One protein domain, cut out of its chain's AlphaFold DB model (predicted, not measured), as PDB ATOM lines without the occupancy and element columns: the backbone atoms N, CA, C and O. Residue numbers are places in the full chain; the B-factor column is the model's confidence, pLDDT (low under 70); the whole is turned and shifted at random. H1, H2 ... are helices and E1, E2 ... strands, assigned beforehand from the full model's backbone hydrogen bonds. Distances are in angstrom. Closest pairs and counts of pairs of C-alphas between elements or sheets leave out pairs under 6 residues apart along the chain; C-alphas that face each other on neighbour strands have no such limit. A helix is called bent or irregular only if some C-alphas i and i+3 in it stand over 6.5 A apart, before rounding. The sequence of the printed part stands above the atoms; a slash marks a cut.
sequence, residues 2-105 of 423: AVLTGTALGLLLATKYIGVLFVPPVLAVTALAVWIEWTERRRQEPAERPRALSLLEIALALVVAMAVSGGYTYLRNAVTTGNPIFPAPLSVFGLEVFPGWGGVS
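AT A GLANCE: This is residues 2 to 105 of the 423 residues of an uncharacterized protein of Acidobacteria bacterium (UniProt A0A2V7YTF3). A loose rod: H1, H2 and arm H3a form an up-and-down bundle, each running against the one before; beyond H1, arm H3b and hairpin E1-E2 lie at one end, and residues 43 to 48 stick out at the other. The 104 printed residues hold H1, H2, H3, then antiparallel E1, E2: mostly helix, radius of gyration of the C-alphas 17.5 A, spans 59 by 28 by 19 A.

IN THESE COORDINATES: Find C-alpha 2 at (117.900, 207.044, 207.198); H1 runs to residue 15, 20.0 A. H2, residues 17 to 42, 38.9 A, is only just irregular: C-alphas 21 and 24 are 6.6 A apart. H3, residues 53 to 81, assigned as one helix by its hydrogen bonds, is bent: C-alphas 69 and 72 are 7.6 A apart; its arms are H3a, 53 to 69, 24.0 A, and H3b, 72 to 81. E1 is 90 to 92; E2, 95 to 98, ends at (105.190, 201.328, 180.925).

HOW THE PARTS SIT: H1 touches H3a, closest C-alphas Gly 10 and Met 66, 4.0 A, and, with residues 9 to 13 alone, H2, C-alphas Leu 13 and Gly 19, 4.5 A. In E1-E2, N 92 and O 95 are 2.8 A apart. Every O i to N i+4 pair is within hydrogen-bond range in H1, H3a and H3b; in H2, 16 of 22.

THE WHOLE: The farthest C-alphas, Ala 47 and Gly 103, are 59.5 A apart. The printed part has no cut and no long link; pLDDT is under 70 at 47 to 53 and 102 to 105.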
ATOM      1  N   ALA A   2     118.834 207.611 208.187       81.31
ATOM      2  CA  ALA A   2     117.900 207.044 207.198       81.31
ATOM      3  C   ALA A   2     116.847 208.038 206.672       81.31
ATOM      4  O   ALA A   2     116.711 208.205 205.467       81.31
ATOM      5  N   VAL A   3     116.176 208.766 207.574       83.31
ATOM      6  CA  VAL A   3     115.185 209.795 207.212       83.31
ATOM      7  C   VAL A   3     115.811 210.945 206.418       83.31
ATOM      8  O   VAL A   3     115.216 211.397 205.449       83.31
ATOM      9  N   LEU A   4     117.013 211.407 206.779       84.75
ATOM     10  CA  LEU A   4     117.703 212.488 206.061       84.75
ATOM     11  C   LEU A   4     118.125 212.038 204.660       84.75
ATOM     12  O   LEU A   4     117.854 212.741 203.693       84.75
ATOM     13  N   THR A   5     118.733 210.852 204.548       85.94
ATOM     14  CA  THR A   5     119.113 210.256 203.261       85.94
ATOM     15  C   THR A   5     117.885 210.032 202.386       85.94
ATOM     16  O   THR A   5     117.878 210.448 201.233       85.94
ATOM     17  N   GLY A   6     116.823 209.439 202.940       88.69
ATOM     18  CA  GLY A   6     115.557 209.233 202.242       88.69
ATOM     19  C   GLY A   6     114.937 210.551 201.790       88.69
ATOM     20  O   GLY A   6     114.594 210.691 200.623       88.69
ATOM     21  N   THR A   7     114.896 211.561 202.663       89.19
ATOM     22  CA  THR A   7     114.377 212.894 202.319       89.19
ATOM     23  C   THR A   7     115.182 213.524 201.185       89.19
ATOM     24  O   THR A   7     114.582 214.004 200.227       89.19
ATOM     25  N   ALA A   8     116.519 213.491 201.255       88.38
ATOM     26  CA  ALA A   8     117.403 214.038 200.227       88.38
ATOM     27  C   ALA A   8     117.247 213.316 198.880       88.38
ATOM     28  O   ALA A   8     117.151 213.974 197.845       88.38
ATOM     29  N   LEU A   9     117.153 211.980 198.891       89.62
ATOM     30  CA  LEU A   9     116.869 211.185 197.695       89.62
ATOM     31  C   LEU A   9     115.491 211.502 197.117       89.62
ATOM     32  O   LEU A   9     115.365 211.676 195.911       89.62
ATOM     33  N   GLY A  10     114.460 211.624 197.954       91.06
ATOM     34  CA  GLY A  10     113.122 211.964 197.481       91.06
ATOM     35  C   GLY A  10     113.053 213.384 196.916       91.06
ATOM     36  O   GLY A  10     112.472 213.586 195.855       91.06
ATOM     37  N   LEU A  11     113.741 214.358 197.516       89.31
ATOM     38  CA  LEU A  11     113.859 215.699 196.932       89.31
ATOM     39  C   LEU A  11     114.581 215.657 195.579       89.31
ATOM     40  O   LEU A  11     114.133 216.293 194.629       89.31
ATOM     41  N   LEU A  12     115.656 214.873 195.458       87.19
ATOM     42  CA  LEU A  12     116.371 214.678 194.195       87.19
ATOM     43  C   LEU A  12     115.460 214.066 193.119       87.19
ATOM     44  O   LEU A  12     115.399 214.589 192.006       87.19
ATOM     45  N   LEU A  13     114.693 213.032 193.472       89.31
ATOM     46  CA  LEU A  13     113.667 212.412 192.628       89.31
ATOM     47  C   LEU A  13     112.571 213.409 192.214       89.31
ATOM     48  O   LEU A  13     112.170 213.439 191.052       89.31
ATOM     49  N   ALA A  14     112.118 214.269 193.131       86.44
ATOM     50  CA  ALA A  14     111.090 215.270 192.848       86.44
ATOM     51  C   ALA A  14     111.531 216.300 191.805       86.44
ATOM     52  O   ALA A  14     110.693 216.799 191.053       86.44
ATOM     53  N   THR A  15     112.826 216.641 191.760       82.00
ATOM     54  CA  THR A  15     113.309 217.683 190.840       82.00
ATOM     55  C   THR A  15     113.187 217.278 189.378       82.00
ATOM     56  O   THR A  15     112.809 218.107 188.545       82.00
ATOM     57  N   LYS A  16     113.528 216.026 189.047       84.19
ATOM     58  CA  LYS A  16     113.480 215.501 187.682       84.19
ATOM     59  C   LYS A  16     113.639 213.983 187.675       84.19
ATOM     60  O   LYS A  16     114.364 213.435 188.495       84.19
ATOM     61  N   TYR A  17     113.073 213.330 186.659       80.25
ATOM     62  CA  TYR A  17     113.170 211.879 186.456       80.25
ATOM     63  C   TYR A  17     114.610 211.345 186.477       80.25
ATOM     64  O   TYR A  17     114.839 210.245 186.964       80.25
ATOM     65  N   ILE A  18     115.589 212.141 186.032       84.12
ATOM     66  CA  ILE A  18     117.015 211.785 186.063       84.12
ATOM     67  C   ILE A  18     117.559 211.553 187.478       84.12
ATOM     68  O   ILE A  18     118.542 210.840 187.649       84.12
ATOM     69  N   GLY A  19     116.880 212.101 188.493       87.25
ATOM     70  CA  GLY A  19     117.150 211.857 189.904       87.25
ATOM     71  C   GLY A  19     117.158 210.367 190.260       87.25
ATOM     72  O   GLY A  19     117.870 209.961 191.174       87.25
ATOM     73  N   VAL A  20     116.425 209.543 189.497       88.56
ATOM     74  CA  VAL A  20     116.352 208.089 189.691       88.56
ATOM     75  C   VAL A  20     117.705 207.405 189.529       88.56
ATOM     76  O   VAL A  20     117.954 206.408 190.198       88.56
ATOM     77  N   LEU A  21     118.598 207.951 188.698       90.06
ATOM     78  CA  LEU A  21     119.906 207.351 188.439       90.06
ATOM     79  C   LEU A  21     120.813 207.384 189.672       90.06
ATOM     80  O   LEU A  21     121.602 206.471 189.857       90.06
ATOM     81  N   PHE A  22     120.632 208.365 190.557       91.06
ATOM     82  CA  PHE A  22     121.412 208.478 191.791       91.06
ATOM     83  C   PHE A  22     120.905 207.566 192.917       91.06
ATOM     84  O   PHE A  22     121.574 207.407 193.939       91.06
ATOM     85  N   VAL A  23     119.708 206.984 192.786       91.44
ATOM     86  CA  VAL A  23     119.114 206.152 193.841       91.44
ATOM     87  C   VAL A  23     119.864 204.819 194.004       91.44
ATOM     88  O   VAL A  23     120.272 204.532 195.132       91.44
ATOM     89  N   PRO A  24     120.113 204.018 192.943       93.25
ATOM     90  CA  PRO A  24     120.840 202.753 193.054       93.25
ATOM     91  C   PRO A  24     122.187 202.827 193.790       93.25
ATOM     92  O   PRO A  24     122.356 202.061 194.741       93.25
ATOM     93  N   PRO A  25     123.136 203.722 193.446       93.88
ATOM     94  CA  PRO A  25     124.424 203.778 194.141       93.88
ATOM     95  C   PRO A  25     124.283 204.170 195.619       93.88
ATOM     96  O   PRO A  25     124.969 203.603 196.469       93.88
ATOM     97  N   VAL A  26     123.368 205.086 195.964       91.56
ATOM     98  CA  VAL A  26     123.151 205.492 197.362       91.56
ATOM     99  C   VAL A  26     122.528 204.357 198.166       91.56
ATOM    100  O   VAL A  26     122.961 204.097 199.293       91.56
ATOM    101  N   LEU A  27     121.550 203.650 197.597       90.25
ATOM    102  CA  LEU A  27     120.969 202.467 198.227       90.25
ATOM    103  C   LEU A  27     122.009 201.358 198.390       90.25
ATOM    104  O   LEU A  27     122.074 200.765 199.463       90.25
ATOM    105  N   ALA A  28     122.855 201.119 197.386       91.00
ATOM    106  CA  ALA A  28     123.915 200.116 197.448       91.00
ATOM    107  C   ALA A  28     124.930 200.427 198.558       91.00
ATOM    108  O   ALA A  28     125.223 199.559 199.381       91.00
ATOM    109  N   VAL A  29     125.416 201.671 198.643       90.12
ATOM    110  CA  VAL A  29     126.335 202.094 199.713       90.12
ATOM    111  C   VAL A  29     125.665 202.014 201.082       90.12
ATOM    112  O   VAL A  29     126.277 201.528 202.029       90.12
ATOM    113  N   THR A  30     124.401 202.429 201.197       86.25
ATOM    114  CA  THR A  30     123.656 202.365 202.464       86.25
ATOM    115  C   THR A  30     123.437 200.921 202.910       86.25
ATOM    116  O   THR A  30     123.686 200.595 204.068       86.25
ATOM    117  N   ALA A  31     123.021 200.041 201.997       86.94
ATOM    118  CA  ALA A  31     122.809 198.626 202.273       86.94
ATOM    119  C   ALA A  31     124.115 197.927 202.663       86.94
ATOM    120  O   ALA A  31     124.137 197.163 203.625       86.94
ATOM    121  N   LEU A  32     125.216 198.227 201.968       88.38
ATOM    122  CA  LEU A  32     126.529 197.676 202.287       88.38
ATOM    123  C   LEU A  32     127.051 198.193 203.634       88.38
ATOM    124  O   LEU A  32     127.612 197.417 204.404       88.38
ATOM    125  N   ALA A  33     126.819 199.468 203.955       84.88
ATOM    126  CA  ALA A  33     127.180 200.033 205.251       84.88
ATOM    127  C   ALA A  33     126.433 199.358 206.399       84.88
ATOM    128  O   ALA A  33     127.048 198.896 207.360       84.88
ATOM    129  N   VAL A  34     125.121 199.221 206.232       82.56
ATOM    130  CA  VAL A  34     124.249 198.484 207.140       82.56
ATOM    131  C   VAL A  34     124.709 197.032 207.305       82.56
ATOM    132  O   VAL A  34     124.777 196.527 208.424       82.56
ATOM    133  N   TRP A  35     125.042 196.358 206.203       84.44
ATOM    134  CA  TRP A  35     125.508 194.975 206.225       84.44
ATOM    135  C   TRP A  35     126.818 194.826 207.004       84.44
ATOM    136  O   TRP A  35     126.910 193.976 207.887       84.44
ATOM    137  N   ILE A  36     127.817 195.663 206.714       85.00
ATOM    138  CA  ILE A  36     129.123 195.627 207.384       85.00
ATOM    139  C   ILE A  36     128.951 195.853 208.887       85.00
ATOM    140  O   ILE A  36     129.396 195.020 209.677       85.00
ATOM    141  N   GLU A  37     128.225 196.901 209.280       80.81
ATOM    142  CA  GLU A  37     127.946 197.210 210.687       80.81
ATOM    143  C   GLU A  37     127.242 196.038 211.390       80.81
ATOM    144  O   GLU A  37     127.597 195.654 212.506       80.81
ATOM    145  N   TRP A  38     126.281 195.404 210.717       81.25
ATOM    146  CA  TRP A  38     125.597 194.224 211.233       81.25
ATOM    147  C   TRP A  38     126.534 193.019 211.405       81.25
ATOM    148  O   TRP A  38     126.456 192.321 212.420       81.25
ATOM    149  N   THR A  39     127.444 192.776 210.456       83.44
ATOM    150  CA  THR A  39     128.420 191.680 210.559       83.44
ATOM    151  C   THR A  39     129.449 191.910 211.665       83.44
ATOM    152  O   THR A  39     129.798 190.961 212.365       83.44
ATOM    153  N   GLU A  40     129.904 193.149 211.860       82.56
ATOM    154  CA  GLU A  40     130.836 193.516 212.928       82.56
ATOM    155  C   GLU A  40     130.179 193.354 214.300       82.56
ATOM    156  O   GLU A  40     130.745 192.710 215.181       82.56
ATOM    157  N   ARG A  41     128.934 193.816 214.455       76.62
ATOM    158  CA  ARG A  41     128.167 193.649 215.701       76.62
ATOM    159  C   ARG A  41     127.809 192.200 216.005       76.62
ATOM    160  O   ARG A  41     127.745 191.813 217.163       76.62
ATOM    161  N   ARG A  42     127.619 191.347 214.994       77.88
ATOM    162  CA  ARG A  42     127.421 189.903 215.223       77.88
ATOM    163  C   ARG A  42     128.626 189.216 215.862       77.88
ATOM    164  O   ARG A  42     128.444 188.171 216.487       77.88
ATOM    165  N   ARG A  43     129.824 189.784 215.701       81.62
ATOM    166  CA  ARG A  43     131.052 189.304 216.348       81.62
ATOM    167  C   ARG A  43     131.161 189.755 217.810       81.62
ATOM    168  O   ARG A  43     132.022 189.239 218.511       81.62
ATOM    169  N   GLN A  44     130.308 190.681 218.256       77.12
ATOM    170  CA  GLN A  44     130.221 191.132 219.647       77.12
ATOM    171  C   GLN A  44     129.337 190.192 220.487       77.12
ATOM    172  O   GLN A  44     128.629 189.320 219.957       77.12
ATOM    173  N   GLU A  45     129.411 190.343 221.810       75.50
ATOM    174  CA  GLU A  45     128.712 189.485 222.769       75.50
ATOM    175  C   GLU A  45     127.179 189.500 222.574       75.50
ATOM    176  O   GLU A  45     126.608 190.494 222.117       75.50
ATOM    177  N   PRO A  46     126.463 188.407 222.914       73.88
ATOM    178  CA  PRO A  46     125.031 188.254 222.635       73.88
ATOM    179  C   PRO A  46     124.131 189.372 223.180       73.88
ATOM    180  O   PRO A  46     123.102 189.657 222.571       73.88
ATOM    181  N   ALA A  47     124.518 189.995 224.297       68.69
ATOM    182  CA  ALA A  47     123.769 191.069 224.949       68.69
ATOM    183  C   ALA A  47     123.800 192.400 224.170       68.69
ATOM    184  O   ALA A  47     122.888 193.210 224.317       68.69
ATOM    185  N   GLU A  48     124.799 192.607 223.305       64.19
ATOM    186  CA  GLU A  48     124.968 193.828 222.502       64.19
ATOM    187  C   GLU A  48     124.431 193.679 221.069       64.19
ATOM    188  O   GLU A  48     124.521 194.596 220.248       64.19
ATOM    189  N   ARG A  49     123.846 192.519 220.737       66.06
ATOM    190  CA  ARG A  49     123.348 192.252 219.385       66.06
ATOM    191  C   ARG A  49     122.115 193.108 219.082       66.06
ATOM    192  O   ARG A  49     121.095 192.979 219.762       66.06
ATOM    193  N   PRO A  50     122.136 193.922 218.013       58.44
ATOM    194  CA  PRO A  50     120.949 194.642 217.586       58.44
ATOM    195  C   PRO A  50     119.880 193.660 217.100       58.44
ATOM    196  O   PRO A  50     120.170 192.635 216.471       58.44
ATOM    197  N   ARG A  51     118.614 193.985 217.369       65.19
ATOM    198  CA  ARG A  51     117.472 193.229 216.842       65.19
ATOM    199  C   ARG A  51     117.468 193.350 215.317       65.19
ATOM    200  O   ARG A  51     117.556 194.455 214.807       65.19
ATOM    201  N   ALA A  52     117.297 192.245 214.586       61.84
ATOM    202  CA  ALA A  52     117.202 192.252 213.115       61.84
ATOM    203  C   ALA A  52     116.111 193.207 212.575       61.84
ATOM    204  O   ALA A  52     116.229 193.723 211.465       61.84
ATOM    205  N   LEU A  53     115.098 193.492 213.401       60.69
ATOM    206  CA  LEU A  53     114.070 194.506 213.166       60.69
ATOM    207  C   LEU A  53     114.656 195.903 212.882       60.69
ATOM    208  O   LEU A  53     114.081 196.635 212.086       60.69
ATOM    209  N   SER A  54     115.845 196.233 213.398       74.88
ATOM    210  CA  SER A  54     116.461 197.550 213.207       74.88
ATOM    211  C   SER A  54     116.878 197.830 211.760       74.88
ATOM    212  O   SER A  54     116.906 198.984 211.345       74.88
ATOM    213  N   LEU A  55     117.205 196.803 210.961       75.00
ATOM    214  CA  LEU A  55     117.576 197.006 209.553       75.00
ATOM    215  C   LEU A  55     116.353 197.250 208.678       75.00
ATOM    216  O   LEU A  55     116.376 198.121 207.807       75.00
ATOM    217  N   LEU A  56     115.278 196.507 208.946       80.94
ATOM    218  CA  LEU A  56     113.992 196.718 208.298       80.94
ATOM    219  C   LEU A  56     113.438 198.101 208.651       80.94
ATOM    220  O   LEU A  56     112.967 198.798 207.762       80.94
ATOM    221  N   GLU A  57     113.560 198.533 209.908       84.56
ATOM    222  CA  GLU A  57     113.183 199.879 210.354       84.56
ATOM    223  C   GLU A  57     113.978 200.973 209.628       84.56
ATOM    224  O   GLU A  57     113.390 201.948 209.165       84.56
ATOM    225  N   ILE A  58     115.297 200.809 209.471       84.50
ATOM    226  CA  ILE A  58     116.146 201.753 208.724       84.50
ATOM    227  C   ILE A  58     115.730 201.816 207.252       84.50
ATOM    228  O   ILE A  58     115.568 202.912 206.708       84.50
ATOM    229  N   ALA A  59     115.547 200.660 206.611       85.56
ATOM    230  CA  ALA A  59     115.128 200.583 205.216       85.56
ATOM    231  C   ALA A  59     113.736 201.201 205.022       85.56
ATOM    232  O   ALA A  59     113.545 202.021 204.124       85.56
ATOM    233  N   LEU A  60     112.789 200.875 205.903       88.31
ATOM    234  CA  LEU A  60     111.436 201.421 205.885       88.31
ATOM    235  C   LEU A  60     111.454 202.937 206.092       88.31
ATOM    236  O   LEU A  60     110.831 203.656 205.320       88.31
ATOM    237  N   ALA A  61     112.210 203.443 207.069       89.19
ATOM    238  CA  ALA A  61     112.335 204.877 207.315       89.19
ATOM    239  C   ALA A  61     112.924 205.622 206.108       89.19
ATOM    240  O   ALA A  61     112.469 206.718 205.784       89.19
ATOM    241  N   LEU A  62     113.910 205.030 205.424       89.56
ATOM    242  CA  LEU A  62     114.487 205.590 204.203       89.56
ATOM    243  C   LEU A  62     113.452 205.633 203.072       89.56
ATOM    244  O   LEU A  62     113.260 206.688 202.469       89.56
ATOM    245  N   VAL A  63     112.774 204.513 202.803       90.38
ATOM    246  CA  VAL A  63     111.779 204.399 201.724       90.38
ATOM    247  C   VAL A  63     110.590 205.320 201.974       90.38
ATOM    248  O   VAL A  63     110.182 206.036 201.065       90.38
ATOM    249  N   VAL A  64     110.065 205.356 203.201       91.06
ATOM    250  CA  VAL A  64     108.950 206.233 203.580       91.06
ATOM    251  C   VAL A  64     109.350 207.696 203.425       91.06
ATOM    252  O   VAL A  64     108.624 208.450 202.785       91.06
ATOM    253  N   ALA A  65     110.516 208.106 203.936       91.12
ATOM    254  CA  ALA A  65     110.973 209.488 203.790       91.12
ATOM    255  C   ALA A  65     111.154 209.885 202.315       91.12
ATOM    256  O   ALA A  65     110.723 210.965 201.918       91.12
ATOM    257  N   MET A  66     111.722 208.994 201.495       92.75
ATOM    258  CA  MET A  66     111.883 209.193 200.051       92.75
ATOM    259  C   MET A  66     110.538 209.293 199.321       92.75
ATOM    260  O   MET A  66     110.356 210.167 198.474       92.75
ATOM    261  N   ALA A  67     109.581 208.426 199.656       90.56
ATOM    262  CA  ALA A  67     108.245 208.440 199.072       90.56
ATOM    263  C   ALA A  67     107.463 209.702 199.463       90.56
ATOM    264  O   ALA A  67     106.789 210.287 198.621       90.56
ATOM    265  N   VAL A  68     107.587 210.161 200.710       91.81
ATOM    266  CA  VAL A  68     106.916 211.378 201.181       91.81
ATOM    267  C   VAL A  68     107.506 212.630 200.532       91.81
ATOM    268  O   VAL A  68     106.748 213.483 200.077       91.81
ATOM    269  N   SER A  69     108.835 212.753 200.450       91.50
ATOM    270  CA  SER A  69     109.455 213.960 199.886       91.50
ATOM    271  C   SER A  69     109.493 213.981 198.354       91.50
ATOM    272  O   SER A  69     109.534 215.066 197.775       91.50
ATOM    273  N   GLY A  70     109.475 212.814 197.696       90.00
ATOM    274  CA  GLY A  70     109.657 212.691 196.244       90.00
ATOM    275  C   GLY A  70     108.593 211.930 195.469       90.00
ATOM    276  O   GLY A  70     108.470 212.098 194.255       90.00
ATOM    277  N   GLY A  71     107.815 211.089 196.144       89.56
ATOM    278  CA  GLY A  71     106.922 210.128 195.503       89.56
ATOM    279  C   GLY A  71     105.708 210.757 194.830       89.56
ATOM    280  O   GLY A  71     105.185 210.159 193.894       89.56
ATOM    281  N   TYR A  72     105.293 211.966 195.230       90.38
ATOM    282  CA  TYR A  72     104.119 212.635 194.656       90.38
ATOM    283  C   TYR A  72     104.179 212.714 193.127       90.38
ATOM    284  O   TYR A  72     103.208 212.360 192.468       90.38
ATOM    285  N   THR A  73     105.314 213.118 192.548       87.12
ATOM    286  CA  THR A  73     105.447 213.258 191.089       87.12
ATOM    287  C   THR A  73     105.272 211.920 190.373       87.12
ATOM    288  O   THR A  73     104.585 211.856 189.357       87.12
ATOM    289  N   TYR A  74     105.838 210.846 190.923       89.75
ATOM    290  CA  TYR A  74     105.775 209.503 190.343       89.75
ATOM    291  C   TYR A  74     104.403 208.867 190.530       89.75
ATOM    292  O   TYR A  74     103.895 208.239 189.610       89.75
ATOM    293  N   LEU A  75     103.779 209.061 191.694       89.94
ATOM    294  CA  LEU A  75     102.415 208.611 191.953       89.94
ATOM    295  C   LEU A  75     101.428 209.346 191.050       89.94
ATOM    296  O   LEU A  75     100.603 208.704 190.407       89.94
ATOM    297  N   ARG A  76     101.554 210.676 190.951       87.81
ATOM    298  CA  ARG A  76     100.787 211.493 190.011       87.81
ATOM    299  C   ARG A  76     100.950 210.921 188.612       87.81
ATOM    300  O   ARG A  76      99.947 210.568 188.017       87.81
ATOM    301  N   ASN A  77     102.186 210.751 188.143       86.62
ATOM    302  CA  ASN A  77     102.485 210.195 186.826       86.62
ATOM    303  C   ASN A  77     101.853 208.803 186.623       86.62
ATOM    304  O   ASN A  77     101.101 208.622 185.674       86.62
ATOM    305  N   ALA A  78     102.042 207.862 187.548       88.44
ATOM    306  CA  ALA A  78     101.472 206.517 187.466       88.44
ATOM    307  C   ALA A  78      99.940 206.526 187.376       88.44
ATOM    308  O   ALA A  78      99.374 205.842 186.530       88.44
ATOM    309  N   VAL A  79      99.274 207.326 188.211       85.88
ATOM    310  CA  VAL A  79      97.808 207.444 188.214       85.88
ATOM    311  C   VAL A  79      97.312 208.190 186.971       85.88
ATOM    312  O   VAL A  79      96.258 207.859 186.442       85.88
ATOM    313  N   THR A  80      98.070 209.173 186.477       76.50
ATOM    314  CA  THR A  80      97.743 209.908 185.249       76.50
ATOM    315  C   THR A  80      97.890 209.022 184.009       76.50
ATOM    316  O   THR A  80      96.918 208.731 183.319       76.50
ATOM    317  N   THR A  81      99.112 208.600 183.698       78.19
ATOM    318  CA  THR A  81      99.510 208.076 182.387       78.19
ATOM    319  C   THR A  81      99.660 206.563 182.372       78.19
ATOM    320  O   THR A  81     100.045 206.000 181.351       78.19
ATOM    321  N   GLY A  82      99.439 205.899 183.509       85.00
ATOM    322  CA  GLY A  82      99.824 204.505 183.689       85.00
ATOM    323  C   GLY A  82     101.339 204.300 183.774       85.00
ATOM    324  O   GLY A  82     101.771 203.158 183.850       85.00
ATOM    325  N   ASN A  83     102.154 205.367 183.776       86.69
ATOM    326  CA  ASN A  83     103.615 205.287 183.794       86.69
ATOM    327  C   ASN A  83     104.219 206.213 184.874       86.69
ATOM    328  O   ASN A  83     104.180 207.434 184.714       86.69
ATOM    329  N   PRO A  84     104.854 205.684 185.942       88.69
ATOM    330  CA  PRO A  84     105.449 206.500 187.007       88.69
ATOM    331  C   PRO A  84     106.591 207.413 186.538       88.69
ATOM    332  O   PRO A  84     106.832 208.458 187.144       88.69
ATOM    333  N   ILE A  85     107.293 207.053 185.462       86.50
ATOM    334  CA  ILE A  85     108.459 207.782 184.938       86.50
ATOM    335  C   ILE A  85     108.170 208.517 183.621       86.50
ATOM    336  O   ILE A  85     109.094 208.909 182.905       86.50
ATOM    337  N   PHE A  86     106.890 208.740 183.314       82.56
ATOM    338  CA  PHE A  86     106.451 209.504 182.147       82.56
ATOM    339  C   PHE A  86     107.201 210.854 182.021       82.56
ATOM    340  O   PHE A  86     107.387 211.538 183.035       82.56
ATOM    341  N   PRO A  87     107.625 211.285 180.812       78.31
ATOM    342  CA  PRO A  87     107.278 210.756 179.483       78.31
ATOM    343  C   PRO A  87     108.172 209.619 178.970       78.31
ATOM    344  O   PRO A  87     107.964 209.162 177.849       78.31
ATOM    345  N   ALA A  88     109.170 209.171 179.739       80.94
ATOM    346  CA  ALA A  88     110.084 208.128 179.282       80.94
ATOM    347  C   ALA A  88     109.387 206.754 179.280       80.94
ATOM    348  O   ALA A  88     108.782 206.400 180.296       80.94
ATOM    349  N   PRO A  89     109.466 205.966 178.193       82.25
ATOM    350  CA  PRO A  89     109.012 204.580 178.228       82.25
ATOM    351  C   PRO A  89     109.912 203.756 179.163       82.25
ATOM    352  O   PRO A  89     111.119 203.999 179.246       82.25
ATOM    353  N   LEU A  90     109.334 202.778 179.866       83.62
ATOM    354  CA  LEU A  90     110.086 201.796 180.649       83.62
ATOM    355  C   LEU A  90     109.974 200.429 179.991       83.62
ATOM    356  O   LEU A  90     108.881 199.868 179.937       83.62
ATOM    357  N   SER A  91     111.113 199.852 179.614       82.69
ATOM    358  CA  SER A  91     111.184 198.470 179.147       82.69
ATOM    359  C   SER A  91     112.098 197.646 180.045       82.69
ATOM    360  O   SER A  91     113.197 198.074 180.396       82.69
ATOM    361  N   VAL A  92     111.653 196.447 180.409       85.31
ATOM    362  CA  VAL A  92     112.400 195.488 181.226       85.31
ATOM    363  C   VAL A  92     112.629 194.245 180.373       85.31
ATOM    364  O   VAL A  92     111.682 193.653 179.868       85.31
ATOM    365  N   PHE A  93     113.896 193.884 180.149       89.50
ATOM    366  CA  PHE A  93     114.290 192.793 179.239       89.50
ATOM    367  C   PHE A  93     113.700 192.912 177.819       89.50
ATOM    368  O   PHE A  93     113.351 191.919 177.192       89.50
ATOM    369  N   GLY A  94     113.570 194.142 177.313       84.56
ATOM    370  CA  GLY A  94     113.001 194.419 175.990       84.56
ATOM    371  C   GLY A  94     111.470 194.414 175.933       84.56
ATOM    372  O   GLY A  94     110.916 194.826 174.919       84.56
ATOM    373  N   LEU A  95     110.781 194.025 177.010       87.62
ATOM    374  CA  LEU A  95     109.328 194.139 177.125       87.62
ATOM    375  C   LEU A  95     108.973 195.510 177.695       87.62
ATOM    376  O   LEU A  95     109.425 195.860 178.785       87.62
ATOM    377  N   GLU A  96     108.181 196.290 176.966       84.69
ATOM    378  CA  GLU A  96     107.666 197.567 177.458       84.69
ATOM    379  C   GLU A  96     106.694 197.319 178.620       84.69
ATOM    380  O   GLU A  96     105.650 196.694 178.455       84.69
ATOM    381  N   VAL A  97     107.079 197.767 179.815       90.19
ATOM    382  CA  VAL A  97     106.284 197.664 181.047       90.19
ATOM    383  C   VAL A  97     105.407 198.898 181.213       90.19
ATOM    384  O   VAL A  97     104.254 198.779 181.621       90.19
ATOM    385  N   PHE A  98     105.943 200.079 180.890       86.44
ATOM    386  CA  PHE A  98     105.190 201.328 180.925       86.44
ATOM    387  C   PHE A  98     105.387 202.121 179.629       86.44
ATOM    388  O   PHE A  98     106.532 202.456 179.303       86.44
ATOM    389  N   PRO A  99     104.301 202.484 178.924       82.56
ATOM    390  CA  PRO A  99     104.392 203.247 177.688       82.56
ATOM    391  C   PRO A  99     104.820 204.694 177.944       82.56
ATOM    392  O   PRO A  99     104.523 205.283 178.988       82.56
ATOM    393  N   GLY A 100     105.515 205.291 176.979       78.38
ATOM    394  CA  GLY A 100     105.976 206.683 177.013       78.38
ATOM    395  C   GLY A 100     105.784 207.391 175.671       78.38
ATOM    396  O   GLY A 100     105.110 206.883 174.780       78.38
ATOM    397  N   TRP A 101     106.373 208.577 175.505       72.88
ATOM    398  CA  TRP A 101     106.365 209.275 174.217       72.88
ATOM    399  C   TRP A 101     107.352 208.643 173.229       72.88
ATOM    400  O   TRP A 101     108.555 208.560 173.497       72.88
ATOM    401  N   GLY A 102     106.845 208.237 172.060       59.44
ATOM    402  CA  GLY A 102     107.663 207.765 170.941       59.44
ATOM    403  C   GLY A 102     108.648 208.841 170.474       59.44
ATOM    404  O   GLY A 102     108.315 210.022 170.432       59.44
ATOM    405  N   GLY A 103     109.887 208.447 170.173       61.50
ATOM    406  CA  GLY A 103     110.956 209.377 169.775       61.50
ATOM    407  C   GLY A 103     111.697 210.048 170.939       61.50
ATOM    408  O   GLY A 103     112.759 210.630 170.734       61.50
ATOM    409  N   VAL A 104     111.240 209.899 172.188       58.75
ATOM    410  CA  VAL A 104     112.029 210.260 173.382       58.75
ATOM    411  C   VAL A 104     112.992 209.114 173.716       58.75
ATOM    412  O   VAL A 104     112.998 208.580 174.822       58.75
ATOM    413  N   SER A 105     113.802 208.690 172.743       60.53
ATOM    414  CA  SER A 105     114.908 207.768 173.003       60.53
ATOM    415  C   SER A 105     116.175 208.578 173.277       60.53
ATOM    416  O   SER A 105     116.518 209.512 172.552       60.53
TER     417      SER A 105